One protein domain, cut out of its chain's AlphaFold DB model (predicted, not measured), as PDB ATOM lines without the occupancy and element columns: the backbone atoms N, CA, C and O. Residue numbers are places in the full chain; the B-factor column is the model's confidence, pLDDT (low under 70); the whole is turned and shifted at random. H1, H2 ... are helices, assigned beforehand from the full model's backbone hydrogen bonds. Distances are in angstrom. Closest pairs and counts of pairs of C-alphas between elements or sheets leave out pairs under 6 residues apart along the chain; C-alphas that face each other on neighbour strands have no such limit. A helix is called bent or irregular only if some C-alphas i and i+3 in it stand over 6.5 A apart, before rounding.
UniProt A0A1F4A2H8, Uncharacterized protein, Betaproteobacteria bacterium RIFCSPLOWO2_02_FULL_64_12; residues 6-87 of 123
ATOM      1  N   ASP A   6     -33.697  21.609 -30.415       88.50
ATOM      2  CA  ASP A   6     -33.459  22.077 -29.048       88.50
ATOM      3  C   ASP A   6     -33.886  23.535 -28.873       88.50
ATOM      4  O   ASP A   6     -34.647  23.849 -27.964       88.50
ATOM      5  N   GLN A   7     -33.500  24.409 -29.803       91.12
ATOM      6  CA  GLN A   7     -33.903  25.816 -29.836       91.12
ATOM      7  C   GLN A   7     -35.417  25.962 -29.993       91.12
ATOM      8  O   GLN A   7     -36.025  26.844 -29.388       91.12
ATOM      9  N   LEU A   8     -36.050  25.085 -30.780       90.81
ATOM     10  CA  LEU A   8     -37.505  25.066 -30.902       90.81
ATOM     11  C   LEU A   8     -38.174  24.614 -29.598       90.81
ATOM     12  O   LEU A   8     -39.167  25.212 -29.185       90.81
ATOM     13  N   ALA A   9     -37.625  23.604 -28.919       90.31
ATOM     14  CA  ALA A   9     -38.117  23.183 -27.613       90.31
ATOM     15  C   ALA A   9     -37.941  24.284 -26.551       90.31
ATOM     16  O   ALA A   9     -38.846  24.503 -25.748       90.31
ATOM     17  N   GLU A  10     -36.822  25.015 -26.567       91.31
ATOM     18  CA  GLU A  10     -36.559  26.123 -25.637       91.31
ATOM     19  C   GLU A  10     -37.536  27.271 -25.872       91.31
ATOM     20  O   GLU A  10     -38.127  27.802 -24.927       91.31
ATOM     21  N   LEU A  11     -37.772  27.607 -27.141       92.75
ATOM     22  CA  LEU A  11     -38.753  28.607 -27.529       92.75
ATOM     23  C   LEU A  11     -40.161  28.210 -27.067       92.75
ATOM     24  O   LEU A  11     -40.858  29.023 -26.461       92.75
ATOM     25  N   LEU A  12     -40.575  26.960 -27.299       91.88
ATOM     26  CA  LEU A  12     -41.873  26.456 -26.845       91.88
ATOM     27  C   LEU A  12     -41.997  26.489 -25.319       91.88
ATOM     28  O   LEU A  12     -43.026  26.929 -24.804       91.88
ATOM     29  N   ALA A  13     -40.948  26.098 -24.592       90.31
ATOM     30  CA  ALA A  13     -40.914  26.183 -23.135       90.31
ATOM     31  C   ALA A  13     -41.086  27.633 -22.650       90.31
ATOM     32  O   ALA A  13     -41.873  27.894 -21.735       90.31
ATOM     33  N   GLY A  14     -40.398  28.583 -23.292       92.06
ATOM     34  CA  GLY A  14     -40.518  30.013 -23.012       92.06
ATOM     35  C   GLY A  14     -41.929  30.549 -23.264       92.06
ATOM     36  O   GLY A  14     -42.501  31.211 -22.396       92.06
ATOM     37  N   ILE A  15     -42.527  30.202 -24.408       93.25
ATOM     38  CA  ILE A  15     -43.899  30.588 -24.774       93.25
ATOM     39  C   ILE A  15     -44.892  30.066 -23.736       93.25
ATOM     40  O   ILE A  15     -45.713  30.827 -23.224       93.25
ATOM     41  N   VAL A  16     -44.817  28.781 -23.400       93.56
ATOM     42  CA  VAL A  16     -45.735  28.141 -22.453       93.56
ATOM     43  C   VAL A  16     -45.587  28.750 -21.053       93.56
ATOM     44  O   VAL A  16     -46.589  29.065 -20.411       93.56
ATOM     45  N   ARG A  17     -44.355  29.017 -20.598       90.94
ATOM     46  CA  ARG A  17     -44.098  29.687 -19.312       90.94
ATOM     47  C   ARG A  17     -44.677  31.104 -19.272       90.94
ATOM     48  O   ARG A  17     -45.293  31.466 -18.269       90.94
ATOM     49  N   ALA A  18     -44.519  31.886 -20.340       95.06
ATOM     50  CA  ALA A  18     -45.074  33.236 -20.430       95.06
ATOM     51  C   ALA A  18     -46.610  33.226 -20.377       95.06
ATOM     52  O   ALA A  18     -47.211  33.964 -19.598       95.06
ATOM     53  N   HIS A  19     -47.252  32.334 -21.135       94.38
ATOM     54  CA  HIS A  19     -48.708  32.190 -21.110       94.38
ATOM     55  C   HIS A  19     -49.215  31.720 -19.745       94.38
ATOM     56  O   HIS A  19     -50.228  32.227 -19.269       94.38
ATOM     57  N   ASN A  20     -48.504  30.809 -19.074       92.81
ATOM     58  CA  ASN A  20     -48.887  30.393 -17.730       92.81
ATOM     59  C   ASN A  20     -48.804  31.549 -16.720       92.81
ATOM     60  O   ASN A  20     -49.696  31.683 -15.892       92.81
ATOM     61  N   ALA A  21     -47.800  32.425 -16.827       94.25
ATOM     62  CA  ALA A  21     -47.718  33.622 -15.989       94.25
ATOM     63  C   ALA A  21     -48.889  34.594 -16.234       94.25
ATOM     64  O   ALA A  21     -49.429  35.154 -15.282       94.25
ATOM     65  N   ILE A  22     -49.320  34.759 -17.491       95.81
ATOM     66  CA  ILE A  22     -50.513  35.552 -17.835       95.81
ATOM     67  C   ILE A  22     -51.760  34.930 -17.200       95.81
ATOM     68  O   ILE A  22     -52.537  35.630 -16.557       95.81
ATOM     69  N   ILE A  23     -51.933  33.614 -17.334       93.88
ATOM     70  CA  ILE A  23     -53.052  32.882 -16.731       93.88
ATOM     71  C   ILE A  23     -53.061  33.059 -15.208       93.88
ATOM     72  O   ILE A  23     -54.108  33.349 -14.634       93.88
ATOM     73  N   ASP A  24     -51.901  32.927 -14.560       93.31
ATOM     74  CA  ASP A  24     -51.759  33.120 -13.117       93.31
ATOM     75  C   ASP A  24     -52.121  34.557 -12.700       93.31
ATOM     76  O   ASP A  24     -52.762  34.756 -11.669       93.31
ATOM     77  N   ALA A  25     -51.745  35.564 -13.492       96.50
ATOM     78  CA  ALA A  25     -52.100  36.958 -13.233       96.50
ATOM     79  C   ALA A  25     -53.612  37.208 -13.371       96.50
ATOM     80  O   ALA A  25     -54.205  37.858 -12.510       96.50
ATOM     81  N   VAL A  26     -54.243  36.660 -14.415       96.62
ATOM     82  CA  VAL A  26     -55.691  36.791 -14.638       96.62
ATOM     83  C   VAL A  26     -56.480  36.093 -13.535       96.62
ATOM     84  O   VAL A  26     -57.435  36.665 -13.026       96.62
ATOM     85  N   ASP A  27     -56.066  34.903 -13.106       95.00
ATOM     86  CA  ASP A  27     -56.755  34.167 -12.039       95.00
ATOM     87  C   ASP A  27     -56.644  34.868 -10.673       95.00
ATOM     88  O   ASP A  27     -57.569  34.807  -9.868       95.00
ATOM     89  N   ARG A  28     -55.549  35.602 -10.418       94.81
ATOM     90  CA  ARG A  28     -55.433  36.484  -9.240       94.81
ATOM     91  C   ARG A  28     -56.370  37.687  -9.315       94.81
ATOM     92  O   ARG A  28     -56.884  38.109  -8.284       94.81
ATOM     93  N   ALA A  29     -56.564  38.250 -10.507       97.38
ATOM     94  CA  ALA A  29     -57.474  39.372 -10.722       97.38
ATOM     95  C   ALA A  29     -58.952  38.935 -10.702       97.38
ATOM     96  O   ALA A  29     -59.809  39.683 -10.237       97.38
ATOM     97  N   GLN A  30     -59.242  37.722 -11.176       96.94
ATOM     98  CA  GLN A  30     -60.571  37.122 -11.224       96.94
ATOM     99  C   GLN A  30     -60.509  35.668 -10.719       96.94
ATOM    100  O   GLN A  30     -60.308  34.743 -11.514       96.94
ATOM    101  N   PRO A  31     -60.710  35.445  -9.406       94.19
ATOM    102  CA  PRO A  31     -60.662  34.111  -8.821       94.19
ATOM    103  C   PRO A  31     -61.632  33.141  -9.501       94.19
ATOM    104  O   PRO A  31     -62.816  33.434  -9.669       94.19
ATOM    105  N   GLY A  32     -61.130  31.967  -9.886       92.31
ATOM    106  CA  GLY A  32     -61.922  30.932 -10.552       92.31
ATOM    107  C   GLY A  32     -61.986  31.065 -12.076       92.31
ATOM    108  O   GLY A  32     -62.596  30.208 -12.725       92.31
ATOM    109  N   PHE A  33     -61.325  32.069 -12.666       95.25
ATOM    110  CA  PHE A  33     -61.231  32.238 -14.118       95.25
ATOM    111  C   PHE A  33     -60.695  30.979 -14.810       95.25
ATOM    112  O   PHE A  33     -61.246  30.552 -15.832       95.25
ATOM    113  N   ARG A  34     -59.664  30.341 -14.237       93.25
ATOM    114  CA  ARG A  34     -59.038  29.144 -14.823       93.25
ATOM    115  C   ARG A  34     -60.037  28.020 -15.076       93.25
ATOM    116  O   ARG A  34     -60.149  27.532 -16.198       93.25
ATOM    117  N   ASN A  35     -60.779  27.627 -14.045       92.56
ATOM    118  CA  ASN A  35     -61.697  26.490 -14.123       92.56
ATOM    119  C   ASN A  35     -62.982  26.830 -14.886       92.56
ATOM    120  O   ASN A  35     -63.539  25.967 -15.558       92.56
ATOM    121  N   THR A  36     -63.429  28.082 -14.799       94.88
ATOM    122  CA  THR A  36     -64.720  28.509 -15.352       94.88
ATOM    123  C   THR A  36     -64.635  28.844 -16.841       94.88
ATOM    124  O   THR A  36     -65.551  28.526 -17.594       94.88
ATOM    125  N   HIS A  37     -63.539  29.464 -17.285       94.88
ATOM    126  CA  HIS A  37     -63.433  30.015 -18.640       94.88
ATOM    127  C   HIS A  37     -62.268  29.430 -19.432       94.88
ATOM    128  O   HIS A  37     -62.438  29.038 -20.585       94.88
ATOM    129  N   LEU A  38     -61.085  29.341 -18.822       94.31
ATOM    130  CA  LEU A  38     -59.876  28.961 -19.547       94.31
ATOM    131  C   LEU A  38     -59.850  27.475 -19.914       94.31
ATOM    132  O   LEU A  38     -59.639  27.150 -21.077       94.31
ATOM    133  N   ILE A  39     -60.040  26.572 -18.946       94.31
ATOM    134  CA  ILE A  39     -59.908  25.121 -19.166       94.31
ATOM    135  C   ILE A  39     -60.820  24.613 -20.299       94.31
ATOM    136  O   ILE A  39     -60.324  23.867 -21.148       94.31
ATOM    137  N   PRO A  40     -62.110  24.995 -20.394       93.25
ATOM    138  CA  PRO A  40     -62.964  24.577 -21.507       93.25
ATOM    139  C   PRO A  40     -62.419  25.001 -22.877       93.25
ATOM    140  O   PRO A  40     -62.342  24.180 -23.790       93.25
ATOM    141  N   VAL A  41     -61.976  26.254 -23.010       95.19
ATOM    142  CA  VAL A  41     -61.423  26.792 -24.265       95.19
ATOM    143  C   VAL A  41     -60.083  26.135 -24.596       95.19
ATOM    144  O   VAL A  41     -59.835  25.751 -25.740       95.19
ATOM    145  N   LEU A  42     -59.238  25.934 -23.587       93.88
ATOM    146  CA  LEU A  42     -57.933  25.310 -23.746       93.88
ATOM    147  C   LEU A  42     -58.049  23.837 -24.158       93.88
ATOM    148  O   LEU A  42     -57.255  23.380 -24.969       93.88
ATOM    149  N   ASN A  43     -59.061  23.106 -23.676       93.38
ATOM    150  CA  ASN A  43     -59.347  21.735 -24.120       93.38
ATOM    151  C   ASN A  43     -59.707  21.659 -25.610       93.38
ATOM    152  O   ASN A  43     -59.283  20.726 -26.297       93.38
ATOM    153  N   ILE A  44     -60.469  22.637 -26.111       93.94
ATOM    154  CA  ILE A  44     -60.819  22.745 -27.533       93.94
ATOM    155  C   ILE A  44     -59.553  23.031 -28.349       93.94
ATOM    156  O   ILE A  44     -59.262  22.308 -29.299       93.94
ATOM    157  N   ALA A  45     -58.762  24.023 -27.934       92.94
ATOM    158  CA  ALA A  45     -57.518  24.403 -28.607       92.94
ATOM    159  C   ALA A  45     -56.435  23.310 -28.553       92.94
ATOM    160  O   ALA A  45     -55.613  23.202 -29.455       92.94
ATOM    161  N   ALA A  46     -56.421  22.495 -27.498       92.25
ATOM    162  CA  ALA A  46     -55.537  21.340 -27.357       92.25
ATOM    163  C   ALA A  46     -55.997  20.127 -28.178       92.25
ATOM    164  O   ALA A  46     -55.269  19.132 -28.252       92.25
ATOM    165  N   ASN A  47     -57.206  20.185 -28.748       92.69
ATOM    166  CA  ASN A  47     -57.809  19.129 -29.545       92.69
ATOM    167  C   ASN A  47     -57.622  17.746 -28.894       92.69
ATOM    168  O   ASN A  47     -57.115  16.799 -29.498       92.69
ATOM    169  N   ILE A  48     -57.950  17.639 -27.600       87.44
ATOM    170  CA  ILE A  48     -57.640  16.452 -26.778       87.44
ATOM    171  C   ILE A  48     -58.320  15.170 -27.271       87.44
ATOM    172  O   ILE A  48     -57.893  14.074 -26.929       87.44
ATOM    173  N   ARG A  49     -59.376  15.310 -28.079       86.38
ATOM    174  CA  ARG A  49     -60.111  14.192 -28.681       86.38
ATOM    175  C   ARG A  49     -59.447  13.663 -29.952       86.38
ATOM    176  O   ARG A  49     -59.786  12.566 -30.382       86.38
ATOM    177  N   ALA A  50     -58.533  14.420 -30.559       85.38
ATOM    178  CA  ALA A  50     -57.775  13.935 -31.700       85.38
ATOM    179  C   ALA A  50     -56.805  12.836 -31.258       85.38
ATOM    180  O   ALA A  50     -56.024  13.021 -30.317       85.38
ATOM    181  N   ALA A  51     -56.868  11.708 -31.971       77.56
ATOM    182  CA  ALA A  51     -56.035  10.538 -31.726       77.56
ATOM    183  C   ALA A  51     -54.542  10.857 -31.887       77.56
ATOM    184  O   ALA A  51     -53.741  10.448 -31.047       77.56
ATOM    185  N   GLU A  52     -54.187  11.645 -32.908       79.94
ATOM    186  CA  GLU A  52     -52.814  12.101 -33.119       79.94
ATOM    187  C   GLU A  52     -52.690  13.600 -32.794       79.94
ATOM    188  O   GLU A  52     -53.404  14.417 -33.388       79.94
ATOM    189  N   PRO A  53     -51.816  13.990 -31.846       82.25
ATOM    190  CA  PRO A  53     -51.517  15.395 -31.602       82.25
ATOM    191  C   PRO A  53     -50.916  16.034 -32.852       82.25
ATOM    192  O   PRO A  53     -50.093  15.431 -33.532       82.25
ATOM    193  N   ARG A  54     -51.280  17.284 -33.145       89.06
ATOM    194  CA  ARG A  54     -50.613  18.072 -34.186       89.06
ATOM    195  C   ARG A  54     -49.662  19.077 -33.554       89.06
ATOM    196  O   ARG A  54     -49.845  19.500 -32.416       89.06
ATOM    197  N   MET A  55     -48.684  19.532 -34.335       89.38
ATOM    198  CA  MET A  55     -47.734  20.560 -33.893       89.38
ATOM    199  C   MET A  55     -48.416  21.870 -33.471       89.38
ATOM    200  O   MET A  55     -47.965  22.514 -32.530       89.38
ATOM    201  N   ILE A  56     -49.533  22.230 -34.108       91.12
ATOM    202  CA  ILE A  56     -50.320  23.417 -33.739       91.12
ATOM    203  C   ILE A  56     -51.045  23.265 -32.389       91.12
ATOM    204  O   ILE A  56     -51.226  24.252 -31.683       91.12
ATOM    205  N   ASP A  57     -51.396  22.039 -31.992       91.69
ATOM    206  CA  ASP A  57     -52.115  21.764 -30.740       91.69
ATOM    207  C   ASP A  57     -51.154  21.675 -29.538       91.69
ATOM    208  O   ASP A  57     -51.568  21.691 -28.374       91.69
ATOM    209  N   LEU A  58     -49.852  21.555 -29.817       91.00
ATOM    210  CA  LEU A  58     -48.809  21.267 -28.841       91.00
ATOM    211  C   LEU A  58     -48.700  22.325 -27.723       91.00
ATOM    212  O   LEU A  58     -48.701  21.923 -26.555       91.00
ATOM    213  N   PRO A  59     -48.681  23.647 -28.008       91.62
ATOM    214  CA  PRO A  59     -48.597  24.657 -26.951       91.62
ATOM    215  C   PRO A  59     -49.801  24.597 -26.002       91.62
ATOM    216  O   PRO A  59     -49.645  24.664 -24.782       91.62
ATOM    217  N   SER A  60     -51.002  24.389 -26.547       93.56
ATOM    218  CA  SER A  60     -52.245  24.271 -25.780       93.56
ATOM    219  C   SER A  60     -52.245  23.029 -24.886       93.56
ATOM    220  O   SER A  60     -52.627  23.103 -23.719       93.56
ATOM    221  N   ARG A  61     -51.755  21.889 -25.396       91.12
ATOM    222  CA  ARG A  61     -51.597  20.649 -24.615       91.12
ATOM    223  C   ARG A  61     -50.591  20.809 -23.474       91.12
ATOM    224  O   ARG A  61     -50.840  20.322 -22.373       91.12
ATOM    225  N   MET A  62     -49.483  21.513 -23.706       91.88
ATOM    226  CA  MET A  62     -48.505  21.823 -22.657       91.88
ATOM    227  C   MET A  62     -49.102  22.732 -21.583       91.88
ATOM    228  O   MET A  62     -48.981  22.437 -20.395       91.88
ATOM    229  N   LEU A  63     -49.814  23.789 -21.982       92.19
ATOM    230  CA  LEU A  63     -50.504  24.667 -21.039       92.19
ATOM    231  C   LEU A  63     -51.534  23.911 -20.197       92.19
ATOM    232  O   LEU A  63     -51.603  24.140 -18.990       92.19
ATOM    233  N   LEU A  64     -52.284  22.983 -20.802       91.44
ATOM    234  CA  LEU A  64     -53.259  22.145 -20.102       91.44
ATOM    235  C   LEU A  64     -52.583  21.282 -19.023       91.44
ATOM    236  O   LEU A  64     -53.077  21.210 -17.899       91.44
ATOM    237  N   ARG A  65     -51.418  20.689 -19.328       89.56
ATOM    238  CA  ARG A  65     -50.612  19.940 -18.345       89.56
ATOM    239  C   ARG A  65     -50.161  20.828 -17.182       89.56
ATOM    240  O   ARG A  65     -50.275  20.407 -16.032       89.56
ATOM    241  N   MET A  66     -49.740  22.067 -17.456       89.00
ATOM    242  CA  MET A  66     -49.387  23.026 -16.399       89.00
ATOM    243  C   MET A  66     -50.572  23.379 -15.494       89.00
ATOM    244  O   MET A  66     -50.381  23.564 -14.292       89.00
ATOM    245  N   GLN A  67     -51.799  23.427 -16.030       88.12
ATOM    246  CA  GLN A  67     -52.990  23.701 -15.211       88.12
ATOM    247  C   GLN A  67     -53.275  22.570 -14.209       88.12
ATOM    248  O   GLN A  67     -53.776  22.826 -13.118       88.12
ATOM    249  N   GLY A  68     -52.902  21.329 -14.541       79.44
ATOM    250  CA  GLY A  68     -53.020  20.160 -13.662       79.44
ATOM    251  C   GLY A  68     -51.964  20.074 -12.554       79.44
ATOM    252  O   GLY A  68     -51.884  19.050 -11.884       79.44
ATOM    253  N   ARG A  69     -51.146  21.120 -12.363       64.88
ATOM    254  CA  ARG A  69     -49.994  21.169 -11.440       64.88
ATOM    255  C   ARG A  69     -48.849  20.206 -11.769       64.88
ATOM    256  O   ARG A  69     -47.966  20.012 -10.937       64.88
ATOM    257  N   ALA A  70     -48.811  19.650 -12.977       64.62
ATOM    258  CA  ALA A  70     -47.609  18.989 -13.463       64.62
ATOM    259  C   ALA A  70     -46.637  20.055 -13.981       64.62
ATOM    260  O   ALA A  70     -46.992  20.863 -14.844       64.62
ATOM    261  N   ALA A  71     -45.406  20.066 -13.469       65.12
ATOM    262  CA  ALA A  71     -44.345  20.835 -14.101       65.12
ATOM    263  C   ALA A  71     -44.130  20.270 -15.513       65.12
ATOM    264  O   ALA A  71     -43.877  19.077 -15.674       65.12
ATOM    265  N   VAL A  72     -44.272  21.109 -16.539       70.75
ATOM    266  CA  VAL A  72     -43.884  20.718 -17.895       70.75
ATOM    267  C   VAL A  72     -42.366  20.809 -17.964       70.75
ATOM    268  O   VAL A  72     -41.807  21.906 -17.930       70.75
ATOM    269  N   ASP A  73     -41.714  19.650 -18.010       79.94
ATOM    270  CA  ASP A  73     -40.265  19.545 -18.130       79.94
ATOM    271  C   ASP A  73     -39.824  19.683 -19.594       79.94
ATOM    272  O   ASP A  73     -40.495  19.227 -20.525       79.94
ATOM    273  N   PHE A  74     -38.662  20.297 -19.796       83.00
ATOM    274  CA  PHE A  74     -38.026  20.473 -21.096       83.00
ATOM    275  C   PHE A  74     -37.821  19.135 -21.821       83.00
ATOM    276  O   PHE A  74     -38.025  19.046 -23.033       83.00
ATOM    277  N   ALA A  75     -37.503  18.070 -21.077       85.31
ATOM    278  CA  ALA A  75     -37.382  16.722 -21.624       85.31
ATOM    279  C   ALA A  75     -38.693  16.234 -22.267       85.31
ATOM    280  O   ALA A  75     -38.678  15.675 -23.365       85.31
ATOM    281  N   THR A  76     -39.837  16.508 -21.633       85.81
ATOM    282  CA  THR A  76     -41.160  16.166 -22.173       85.81
ATOM    283  C   THR A  76     -41.466  16.955 -23.444       85.81
ATOM    284  O   THR A  76     -41.978  16.391 -24.409       85.81
ATOM    285  N   ILE A  77     -41.107  18.242 -23.478       88.38
ATOM    286  CA  ILE A  77     -41.282  19.096 -24.661       88.38
ATOM    287  C   ILE A  77     -40.471  18.551 -25.837       88.38
ATOM    288  O   ILE A  77     -41.010  18.409 -26.933       88.38
ATOM    289  N   LYS A  78     -39.204  18.189 -25.609       89.56
ATOM    290  CA  LYS A  78     -38.349  17.579 -26.634       89.56
ATOM    291  C   LYS A  78     -38.907  16.256 -27.144       89.56
ATOM    292  O   LYS A  78     -38.881  16.023 -28.348       89.56
ATOM    293  N   GLN A  79     -39.416  15.404 -26.256       87.56
ATOM    294  CA  GLN A  79     -40.009  14.125 -26.643       87.56
ATOM    295  C   GLN A  79     -41.254  14.316 -27.516       87.56
ATOM    296  O   GLN A  79     -41.367  13.683 -28.567       87.56
ATOM    297  N   ASP A  80     -42.170  15.200 -27.113       87.12
ATOM    298  CA  ASP A  80     -43.371  15.489 -27.896       87.12
ATOM    299  C   ASP A  80     -43.005  16.123 -29.248       87.12
ATOM    300  O   ASP A  80     -43.563  15.751 -30.280       87.12
ATOM    301  N   LEU A  81     -42.019  17.027 -29.271       88.88
ATOM    302  CA  LEU A  81     -41.525  17.634 -30.504       88.88
ATOM    303  C   LEU A  81     -40.933  16.580 -31.445       88.88
ATOM    304  O   LEU A  81     -41.323  16.522 -32.607       88.88
ATOM    305  N   ALA A  82     -40.058  15.711 -30.932       87.06
ATOM    306  CA  ALA A  82     -39.436  14.636 -31.698       87.06
ATOM    307  C   ALA A  82     -40.475  13.664 -32.269       87.06
ATOM    308  O   ALA A  82     -40.352  13.247 -33.420       87.06
ATOM    309  N   ARG A  83     -41.529  13.344 -31.506       86.06
ATOM    310  CA  ARG A  83     -42.645  12.515 -31.985       86.06
ATOM    311  C   ARG A  83     -43.376  13.171 -33.162       86.06
ATOM    312  O   ARG A  83     -43.700  12.495 -34.135       86.06
ATOM    313  N   LEU A  84     -43.608  14.480 -33.082       85.38
ATOM    314  CA  LEU A  84     -44.364  15.242 -34.078       85.38
ATOM    315  C   LEU A  84     -43.554  15.581 -35.334       85.38
ATOM    316  O   LEU A  84     -44.122  15.645 -36.421       85.38
ATOM    317  N   THR A  85     -42.240  15.778 -35.211       83.38
ATOM    318  CA  THR A  85     -41.341  16.016 -36.353       83.38
ATOM    319  C   THR A  85     -40.819  14.724 -36.976       83.38
ATOM    320  O   THR A  85     -40.476  14.713 -38.152       83.38
ATOM    321  N   GLY A  86     -40.751  13.639 -36.198       71.81
ATOM    322  CA  GLY A  86     -40.248  12.327 -36.613       71.81
ATOM    323  C   GLY A  86     -41.214  11.506 -37.471       71.81
ATOM    324  O   GLY A  86     -40.858  10.413 -37.896       71.81
ATOM    325  N   GLY A  87     -42.413  12.024 -37.759       58.22
ATOM    326  CA  GLY A  87     -43.257  11.485 -38.822       58.22
ATOM    327  C   GLY A  87     -44.109  10.269 -38.459       58.22
ATOM    328  O   GLY A  87     -44.363   9.441 -39.328       58.22
TER     329      GLY A  87
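This is residues 6 to 87 of the 123 residues of an uncharacterized protein of Betaproteobacteria bacterium RIFCSPLOWO2_02_FULL_64_12 (UniProt A0A1F4A2H8). One long helix, H1, runs along one side of the model like a spine, and three shorter helices pack on it at successive places: H4 near its first residues, H3 about its middle and H2 near its last residues. H2 folds back from the end of H1, H3 packs on both H1 and H2, and the loop of residues 46 to 57 makes the long turn between H2 and H3. The printed part has 82 residues with four named helices, in the order H1, H2, H3, H4, and no named strand; the class is all helix. The whole is compact, with a radius of gyration of the C-alphas of 13.0 A, and elongated, with spans of 41 by 26 by 18 A.

The hub is H1, residues 6 to 29, which touches three other helices. With its residues 12 to 20 alone it touches H3, residues 58 to 67; the closest C-alphas are those of Val 16 and Leu 63, 6.1 A apart. H1 and H3 run the same way at a steep tilt of 45 degrees. With residues 23 to 27 alone H1 touches H2, residues 33 to 45, of which 33 to 34 alone take part; the closest C-alphas, of Asp 27 and Phe 33, are 5.3 A apart. These two form a helical hairpin, running opposite ways at a shallow tilt of 33 degrees, only just short of steep. H2 and H3 form a second helical hairpin and touch, with the closest C-alphas, of Ala 45 and Ser 60, 6.0 A apart; they run opposite ways at a shallow tilt of 27 degrees. With residues 6 to 13 alone H1 touches H4, residues 74 to 85; the closest C-alphas, of Ala 9 and Lys 78, are 5.7 A apart, and the two run opposite ways at a steep tilt of 62 degrees. H3 and H4 are close but not clearly touching, with the C-alphas of Met 62 and Ile 77 8.0 A apart, while H2 and H4 are apart. The helix packing is part aligned, part crossed: of the four pairs that touch, two are at a shallow tilt. Every O i to N i+4 pair is within hydrogen-bond range in H1, H3 and H4; in H2 it is 6 of 9.

H1 begins at C-alpha 6, (-33.459, 22.077, -29.048), and ends at C-alpha 29, (-57.474, 39.372, -10.722), 34.8 A away. H2 measures 16.9 A from C-alpha 33 to C-alpha 45 and is irregular, with C-alphas 36 and 39 7.0 A apart. H3 measures 14.5 A from C-alpha 58 to C-alpha 67. H4 measures 16.2 A and ends at C-alpha 85, (-41.341, 16.016, -36.353).

The two C-alphas farthest apart are those of Ala 29 and Gly 87, at 42.1 A. The printed part has no cut. The link from H1 to H2 is tight, that from H3 to H4 short, and that from H2 to H3 long, with 12 residues. The mean pLDDT of the printed part is 88.9; residues 69 to 71 and residue 87 are under 70.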